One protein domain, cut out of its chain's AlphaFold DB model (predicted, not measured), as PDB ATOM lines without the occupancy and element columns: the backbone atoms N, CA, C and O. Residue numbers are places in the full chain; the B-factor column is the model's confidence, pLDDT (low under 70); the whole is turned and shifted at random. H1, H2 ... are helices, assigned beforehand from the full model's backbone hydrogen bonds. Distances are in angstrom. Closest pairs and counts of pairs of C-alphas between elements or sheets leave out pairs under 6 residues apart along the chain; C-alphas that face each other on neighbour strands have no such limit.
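This is residues 24 to 88 of the 88 residues of an uncharacterized protein of Pseudomonas syringae pv. syringae (UniProt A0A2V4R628). Two helices, H1 and then the longer H2, fold back on each other side by side as a helical hairpin, and from the end of H2 a long tail with no named element, residues 75 to 88, sticks out and stands free. The printed part has 65 residues, with two named helices and no named strand, and its class is all helix. It is extended, with a radius of gyration of the C-alphas of 19.0 A, and the C-alphas span 70 by 22 by 14 A, the tail making much of the length.

H1, residues 27 to 43, begins with C-alpha 27 at (92.133, 91.340, 125.200) and is 24.3 A long from first to last C-alpha. H2, residues 53 to 74, is 31.7 A long and ends with C-alpha 74 at (86.642, 86.172, 132.022). The last C-alpha, of Leu 88, is at (59.098, 67.168, 133.393).

H1 and H2 touch and form a hairpin; their closest C-alphas, of Ala 31 and Ala 66, are 4.7 A apart. They run opposite ways at a shallow tilt of 24 degrees. In H1 and H2 every O i to N i+4 pair is within hydrogen-bond range.

The C-alphas farthest apart, of Gly 46 and Leu 88, are 69.8 A apart. The printed part has no cut, and the link from H1 to H2, 9 residues, is short. The pLDDT is under 70 at residues 24 to 25, 45 and 76 to 88.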
ATOM      1  N   PRO A  24      97.763  91.867 118.539       53.09
ATOM      2  CA  PRO A  24      96.713  92.319 119.441       53.09
ATOM      3  C   PRO A  24      95.515  91.357 119.356       53.09
ATOM      4  O   PRO A  24      94.377  91.775 119.202       53.09
ATOM      5  N   GLU A  25      95.773  90.050 119.349       63.91
ATOM      6  CA  GLU A  25      94.782  89.006 119.111       63.91
ATOM      7  C   GLU A  25      94.011  88.662 120.386       63.91
ATOM      8  O   GLU A  25      92.942  88.069 120.290       63.91
ATOM      9  N   THR A  26      94.498  89.064 121.565       81.50
ATOM     10  CA  THR A  26      93.798  88.831 122.832       81.50
ATOM     11  C   THR A  26      93.600  90.125 123.618       81.50
ATOM     12  O   THR A  26      94.412  91.056 123.553       81.50
ATOM     13  N   VAL A  27      92.497  90.188 124.361       86.06
ATOM     14  CA  VAL A  27      92.133  91.340 125.200       86.06
ATOM     15  C   VAL A  27      93.162  91.583 126.309       86.06
ATOM     16  O   VAL A  27      93.429  92.727 126.669       86.06
ATOM     17  N   GLU A  28      93.831  90.529 126.780       86.38
ATOM     18  CA  GLU A  28      94.910  90.593 127.767       86.38
ATOM     19  C   GLU A  28      96.147  91.293 127.202       86.38
ATOM     20  O   GLU A  28      96.745  92.130 127.879       86.38
ATOM     21  N   ASN A  29      96.509  91.008 125.946       86.62
ATOM     22  CA  ASN A  29      97.622  91.681 125.276       86.62
ATOM     23  C   ASN A  29      97.342  93.176 125.079       86.62
ATOM     24  O   ASN A  29      98.250  93.994 125.232       86.62
ATOM     25  N   LEU A  30      96.092  93.546 124.781       86.75
ATOM     26  CA  LEU A  30      95.675  94.947 124.681       86.75
ATOM     27  C   LEU A  30      95.780  95.667 126.031       86.75
ATOM     28  O   LEU A  30      96.317  96.774 126.091       86.75
ATOM     29  N   ALA A  31      95.334  95.026 127.115       89.75
ATOM     30  CA  ALA A  31      95.460  95.573 128.464       89.75
ATOM     31  C   ALA A  31      96.932  95.747 128.874       89.75
ATOM     32  O   ALA A  31      97.324  96.809 129.363       89.75
ATOM     33  N   ALA A  32      97.769  94.742 128.600       89.75
ATOM     34  CA  ALA A  32      99.201  94.797 128.873       89.75
ATOM     35  C   ALA A  32      99.898  95.910 128.075       89.75
ATOM     36  O   ALA A  32     100.696  96.665 128.634       89.75
ATOM     37  N   GLN A  33      99.573  96.056 126.788       89.06
ATOM     38  CA  GLN A  33     100.137  97.103 125.937       89.06
ATOM     39  C   GLN A  33      99.740  98.500 126.425       89.06
ATOM     40  O   GLN A  33     100.607  99.358 126.588       89.06
ATOM     41  N   ALA A  34      98.458  98.723 126.726       90.50
ATOM     42  CA  ALA A  34      97.986 100.008 127.236       90.50
ATOM     43  C   ALA A  34      98.706 100.396 128.541       90.50
ATOM     44  O   ALA A  34      99.115 101.549 128.710       90.50
ATOM     45  N   ALA A  35      98.902  99.431 129.447       91.81
ATOM     46  CA  ALA A  35      99.598  99.651 130.712       91.81
ATOM     47  C   ALA A  35     101.088  99.969 130.506       91.81
ATOM     48  O   ALA A  35     101.615 100.881 131.147       91.81
ATOM     49  N   LEU A  36     101.762  99.267 129.587       90.38
ATOM     50  CA  LEU A  36     103.160  99.532 129.236       90.38
ATOM     51  C   LEU A  36     103.350 100.939 128.672       90.38
ATOM     52  O   LEU A  36     104.311 101.623 129.019       90.38
ATOM     53  N   GLU A  37     102.431 101.389 127.826       90.06
ATOM     54  CA  GLU A  37     102.506 102.710 127.215       90.06
ATOM     55  C   GLU A  37     102.264 103.828 128.236       90.06
ATOM     56  O   GLU A  37     102.964 104.841 128.207       90.06
ATOM     57  N   LEU A  38     101.330 103.639 129.176       90.06
ATOM     58  CA  LEU A  38     101.155 104.559 130.302       90.06
ATOM     59  C   LEU A  38     102.411 104.604 131.180       90.06
ATOM     60  O   LEU A  38     102.887 105.684 131.528       90.06
ATOM     61  N   ALA A  39     102.974 103.440 131.509       88.50
ATOM     62  CA  ALA A  39     104.190 103.354 132.304       88.50
ATOM     63  C   ALA A  39     105.369 104.045 131.607       88.50
ATOM     64  O   ALA A  39     106.144 104.728 132.267       88.50
ATOM     65  N   ALA A  40     105.498 103.913 130.284       86.81
ATOM     66  CA  ALA A  40     106.539 104.588 129.517       86.81
ATOM     67  C   ALA A  40     106.436 106.115 129.630       86.81
ATOM     68  O   ALA A  40     107.454 106.751 129.878       86.81
ATOM     69  N   ILE A  41     105.226 106.677 129.520       85.06
ATOM     70  CA  ILE A  41     104.975 108.120 129.672       85.06
ATOM     71  C   ILE A  41     105.377 108.587 131.075       85.06
ATOM     72  O   ILE A  41     106.150 109.527 131.214       85.06
ATOM     73  N   LEU A  42     104.926 107.885 132.117       84.44
ATOM     74  CA  LEU A  42     105.193 108.271 133.508       84.44
ATOM     75  C   LEU A  42     106.659 108.078 133.931       84.44
ATOM     76  O   LEU A  42     107.120 108.712 134.877       84.44
ATOM     77  N   ARG A  43     107.401 107.176 133.274       78.94
ATOM     78  CA  ARG A  43     108.787 106.836 133.636       78.94
ATOM     79  C   ARG A  43     109.828 107.763 133.007       78.94
ATOM     80  O   ARG A  43     111.001 107.673 133.374       78.94
ATOM     81  N   VAL A  44     109.438 108.650 132.089       73.75
ATOM     82  CA  VAL A  44     110.281 109.777 131.661       73.75
ATOM     83  C   VAL A  44     110.309 110.761 132.834       73.75
ATOM     84  O   VAL A  44     109.474 111.644 132.923       73.75
ATOM     85  N   GLY A  45     111.185 110.508 133.811       60.09
ATOM     86  CA  GLY A  45     111.189 111.117 135.148       60.09
ATOM     87  C   GLY A  45     111.375 112.636 135.192       60.09
ATOM     88  O   GLY A  45     112.434 113.115 135.593       60.09
ATOM     89  N   GLY A  46     110.329 113.372 134.832       72.50
ATOM     90  CA  GLY A  46     110.152 114.805 135.023       72.50
ATOM     91  C   GLY A  46     108.922 115.096 135.882       72.50
ATOM     92  O   GLY A  46     108.116 114.210 136.174       72.50
ATOM     93  N   ALA A  47     108.791 116.347 136.321       79.31
ATOM     94  CA  ALA A  47     107.526 116.811 136.871       79.31
ATOM     95  C   ALA A  47     106.481 116.789 135.751       79.31
ATOM     96  O   ALA A  47     106.764 117.259 134.655       79.31
ATOM     97  N   LEU A  48     105.302 116.244 136.042       80.06
ATOM     98  CA  LEU A  48     104.181 116.277 135.112       80.06
ATOM     99  C   LEU A  48     103.763 117.722 134.861       80.06
ATOM    100  O   LEU A  48     103.378 118.423 135.802       80.06
ATOM    101  N   GLU A  49     103.827 118.152 133.607       85.19
ATOM    102  CA  GLU A  49     103.370 119.475 133.209       85.19
ATOM    103  C   GLU A  49     101.839 119.491 133.058       85.19
ATOM    104  O   GLU A  49     101.181 118.469 132.828       85.19
ATOM    105  N   HIS A  50     101.222 120.659 133.265       85.44
ATOM    106  CA  HIS A  50      99.758 120.776 133.296       85.44
ATOM    107  C   HIS A  50      99.107 120.415 131.949       85.44
ATOM    108  O   HIS A  50      97.994 119.895 131.907       85.44
ATOM    109  N   ASP A  51      99.810 120.661 130.852       88.00
ATOM    110  CA  ASP A  51      99.429 120.326 129.481       88.00
ATOM    111  C   ASP A  51      99.586 118.832 129.148       88.00
ATOM    112  O   ASP A  51      98.931 118.343 128.225       88.00
ATOM    113  N   GLU A  52     100.355 118.072 129.934       86.19
ATOM    114  CA  GLU A  52     100.470 116.613 129.809       86.19
ATOM    115  C   GLU A  52      99.318 115.872 130.513       86.19
ATOM    116  O   GLU A  52      99.004 114.724 130.170       86.19
ATOM    117  N   ILE A  53      98.633 116.524 131.466       88.75
ATOM    118  CA  ILE A  53      97.522 115.940 132.241       88.75
ATOM    119  C   ILE A  53      96.414 115.359 131.341       88.75
ATOM    120  O   ILE A  53      96.006 114.214 131.582       88.75
ATOM    121  N   PRO A  54      95.921 116.051 130.289       91.62
ATOM    122  CA  PRO A  54      94.913 115.492 129.386       91.62
ATOM    123  C   PRO A  54      95.383 114.220 128.667       91.62
ATOM    124  O   PRO A  54      94.615 113.264 128.527       91.62
ATOM    125  N   MET A  55      96.648 114.180 128.238       90.81
ATOM    126  CA  MET A  55      97.232 113.014 127.569       90.81
ATOM    127  C   MET A  55      97.285 111.811 128.519       90.81
ATOM    128  O   MET A  55      96.862 110.711 128.154       90.81
ATOM    129  N   ILE A  56      97.751 112.025 129.748       91.00
ATOM    130  CA  ILE A  56      97.851 110.978 130.772       91.00
ATOM    131  C   ILE A  56      96.472 110.472 131.169       91.00
ATOM    132  O   ILE A  56      96.268 109.262 131.244       91.00
ATOM    133  N   THR A  57      95.508 111.375 131.347       91.94
ATOM    134  CA  THR A  57      94.116 111.021 131.656       91.94
ATOM    135  C   THR A  57      93.534 110.109 130.579       91.94
ATOM    136  O   THR A  57      92.992 109.048 130.885       91.94
ATOM    137  N   ARG A  58      93.715 110.459 129.298       93.06
ATOM    138  CA  ARG A  58      93.258 109.626 128.177       93.06
ATOM    139  C   ARG A  58      93.925 108.250 128.181       93.06
ATOM    140  O   ARG A  58      93.275 107.243 127.892       93.06
ATOM    141  N   ARG A  59      95.219 108.199 128.499       92.12
ATOM    142  CA  ARG A  59      95.975 106.947 128.506       92.12
ATOM    143  C   ARG A  59      95.594 106.046 129.673       92.12
ATOM    144  O   ARG A  59      95.426 104.850 129.461       92.12
ATOM    145  N   LEU A  60      95.370 106.619 130.851       94.38
ATOM    146  CA  LEU A  60      94.813 105.921 132.005       94.38
ATOM    147  C   LEU A  60      93.438 105.330 131.678       94.38
ATOM    148  O   LEU A  60      93.205 104.155 131.944       94.38
ATOM    149  N   GLN A  61      92.565 106.104 131.027       95.69
ATOM    150  CA  GLN A  61      91.253 105.610 130.616       95.69
ATOM    151  C   GLN A  61      91.369 104.409 129.667       95.69
ATOM    152  O   GLN A  61      90.685 103.411 129.856       95.69
ATOM    153  N   SER A  62      92.307 104.447 128.716       92.50
ATOM    154  CA  SER A  62      92.548 103.313 127.811       92.50
ATOM    155  C   SER A  62      92.991 102.042 128.552       92.50
ATOM    156  O   SER A  62      92.603 100.944 128.164       92.50
ATOM    157  N   VAL A  63      93.781 102.174 129.625       95.00
ATOM    158  CA  VAL A  63      94.162 101.038 130.486       95.00
ATOM    159  C   VAL A  63      92.943 100.469 131.204       95.00
ATOM    160  O   VAL A  63      92.768  99.251 131.236       95.00
ATOM    161  N   ILE A  64      92.098 101.340 131.761       94.69
ATOM    162  CA  ILE A  64      90.868 100.945 132.459       94.69
ATOM    163  C   ILE A  64      89.946 100.182 131.506       94.69
ATOM    164  O   ILE A  64      89.527  99.072 131.826       94.69
ATOM    165  N   ASP A  65      89.687 100.728 130.320       94.56
ATOM    166  CA  ASP A  65      88.779 100.128 129.342       94.56
ATOM    167  C   ASP A  65      89.284  98.758 128.867       94.56
ATOM    168  O   ASP A  65      88.527  97.787 128.842       94.56
ATOM    169  N   ALA A  66      90.581  98.648 128.557       91.44
ATOM    170  CA  ALA A  66      91.180  97.384 128.139       91.44
ATOM    171  C   ALA A  66      91.155  96.331 129.259       91.44
ATOM    172  O   ALA A  66      90.877  95.161 129.006       91.44
ATOM    173  N   THR A  67      91.383  96.738 130.510       91.44
ATOM    174  CA  THR A  67      91.324  95.830 131.666       91.44
ATOM    175  C   THR A  67      89.890  95.377 131.942       91.44
ATOM    176  O   THR A  67      89.657  94.198 132.192       91.44
ATOM    177  N   ASN A  68      88.913  96.278 131.830       92.88
ATOM    178  CA  ASN A  68      87.497  95.931 131.952       92.88
ATOM    179  C   ASN A  68      87.063  94.935 130.872       92.88
ATOM    180  O   ASN A  68      86.293  94.026 131.164       92.88
ATOM    181  N   ALA A  69      87.582  95.059 129.647       89.62
ATOM    182  CA  ALA A  69      87.319  94.092 128.583       89.62
ATOM    183  C   ALA A  69      87.869  92.694 128.916       89.62
ATOM    184  O   ALA A  69      87.200  91.701 128.638       89.62
ATOM    185  N   VAL A  70      89.044  92.607 129.552       89.81
ATOM    186  CA  VAL A  70      89.589  91.334 130.062       89.81
ATOM    187  C   VAL A  70      88.679  90.750 131.135       89.81
ATOM    188  O   VAL A  70      88.302  89.586 131.049       89.81
ATOM    189  N   VAL A  71      88.286  91.560 132.123       90.06
ATOM    190  CA  VAL A  71      87.393  91.112 133.201       90.06
ATOM    191  C   VAL A  71      86.078  90.595 132.622       90.06
ATOM    192  O   VAL A  71      85.690  89.474 132.927       90.06
ATOM    193  N   ALA A  72      85.450  91.347 131.717       87.44
ATOM    194  CA  ALA A  72      84.205  90.949 131.065       87.44
ATOM    195  C   ALA A  72      84.347  89.670 130.221       87.44
ATOM    196  O   ALA A  72      83.410  88.880 130.149       87.44
ATOM    197  N   ALA A  73      85.505  89.443 129.594       84.38
ATOM    198  CA  ALA A  73      85.781  88.209 128.856       84.38
ATOM    199  C   ALA A  73      85.991  86.994 129.779       84.38
ATOM    200  O   ALA A  73      85.739  85.862 129.366       84.38
ATOM    201  N   CYS A  74      86.449  87.214 131.014       79.62
ATOM    202  CA  CYS A  74      86.642  86.172 132.022       79.62
ATOM    203  C   CYS A  74      85.413  85.939 132.915       79.62
ATOM    204  O   CYS A  74      85.340  84.903 133.580       79.62
ATOM    205  N   GLU A  75      84.460  86.873 132.969       78.44
ATOM    206  CA  GLU A  75      83.221  86.681 133.715       78.44
ATOM    207  C   GLU A  75      82.374  85.579 133.056       78.44
ATOM    208  O   GLU A  75      82.119  85.621 131.847       78.44
ATOM    209  N   PRO A  76      81.911  84.572 133.823       59.06
ATOM    210  CA  PRO A  76      81.051  83.538 133.278       59.06
ATOM    211  C   PRO A  76      79.773  84.204 132.780       59.06
ATOM    212  O   PRO A  76      79.015  84.803 133.547       59.06
ATOM    213  N   SER A  77      79.534  84.104 131.472       58.19
ATOM    214  CA  SER A  77      78.290  84.556 130.869       58.19
ATOM    215  C   SER A  77      77.135  83.897 131.620       58.19
ATOM    216  O   SER A  77      76.920  82.693 131.509       58.19
ATOM    217  N   GLN A  78      76.336  84.685 132.344       51.12
ATOM    218  CA  GLN A  78      75.110  84.226 133.023       51.12
ATOM    219  C   GLN A  78      74.048  83.644 132.051       51.12
ATOM    220  O   GLN A  78      72.904  83.395 132.432       51.12
ATOM    221  N   ALA A  79      74.403  83.420 130.785       51.94
ATOM    222  CA  ALA A  79      73.588  82.807 129.752       51.94
ATOM    223  C   ALA A  79      73.554  81.267 129.815       51.94
ATOM    224  O   ALA A  79      72.632  80.678 129.255       51.94
ATOM    225  N   GLU A  80      74.469  80.595 130.526       48.88
ATOM    226  CA  GLU A  80      74.424  79.123 130.654       48.88
ATOM    227  C   GLU A  80      73.395  78.622 131.687       48.88
ATOM    228  O   GLU A  80      73.035  77.448 131.696       48.88
ATOM    229  N   GLY A  81      72.817  79.508 132.506       47.84
ATOM    230  CA  GLY A  81      71.810  79.140 133.510       47.84
ATOM    231  C   GLY A  81      70.367  79.015 132.997       47.84
ATOM    232  O   GLY A  81      69.477  78.677 133.778       47.84
ATOM    233  N   ARG A  82      70.086  79.310 131.717       47.03
ATOM    234  CA  ARG A  82      68.700  79.418 131.206       47.03
ATOM    235  C   ARG A  82      68.261  78.302 130.247       47.03
ATOM    236  O   ARG A  82      67.193  78.419 129.652       47.03
ATOM    237  N   TYR A  83      69.021  77.208 130.137       51.44
ATOM    238  CA  TYR A  83      68.655  76.048 129.305       51.44
ATOM    239  C   TYR A  83      68.222  74.785 130.072       51.44
ATOM    240  O   TYR A  83      67.786  73.832 129.437       51.44
ATOM    241  N   CYS A  84      68.202  74.774 131.411       52.44
ATOM    242  CA  CYS A  84      67.742  73.607 132.192       52.44
ATOM    243  C   CYS A  84      66.257  73.662 132.614       52.44
ATOM    244  O   CYS A  84      65.902  73.164 133.680       52.44
ATOM    245  N   ARG A  85      65.364  74.273 131.817       49.53
ATOM    246  CA  ARG A  85      63.906  74.228 132.074       49.53
ATOM    247  C   ARG A  85      63.085  73.785 130.861       49.53
ATOM    248  O   ARG A  85      62.148  74.454 130.439       49.53
ATOM    249  N   ARG A  86      63.466  72.640 130.315       52.69
ATOM    250  CA  ARG A  86      62.616  71.619 129.683       52.69
ATOM    251  C   ARG A  86      63.299  70.327 130.144       52.69
ATOM    252  O   ARG A  86      64.499  70.222 129.962       52.69
ATOM    253  N   GLU A  87      62.711  69.397 130.870       46.94
ATOM    254  CA  GLU A  87      61.375  68.824 130.845       46.94
ATOM    255  C   GLU A  87      61.110  68.208 132.231       46.94
ATOM    256  O   GLU A  87      62.066  67.783 132.886       46.94
ATOM    257  N   LEU A  88      59.844  68.210 132.659       43.25
ATOM    258  CA  LEU A  88      59.098  67.168 133.393       43.25
ATOM    259  C   LEU A  88      57.844  67.794 134.014       43.25
ATOM    260  O   LEU A  88      57.983  68.712 134.855       43.25
TER     261      LEU A  88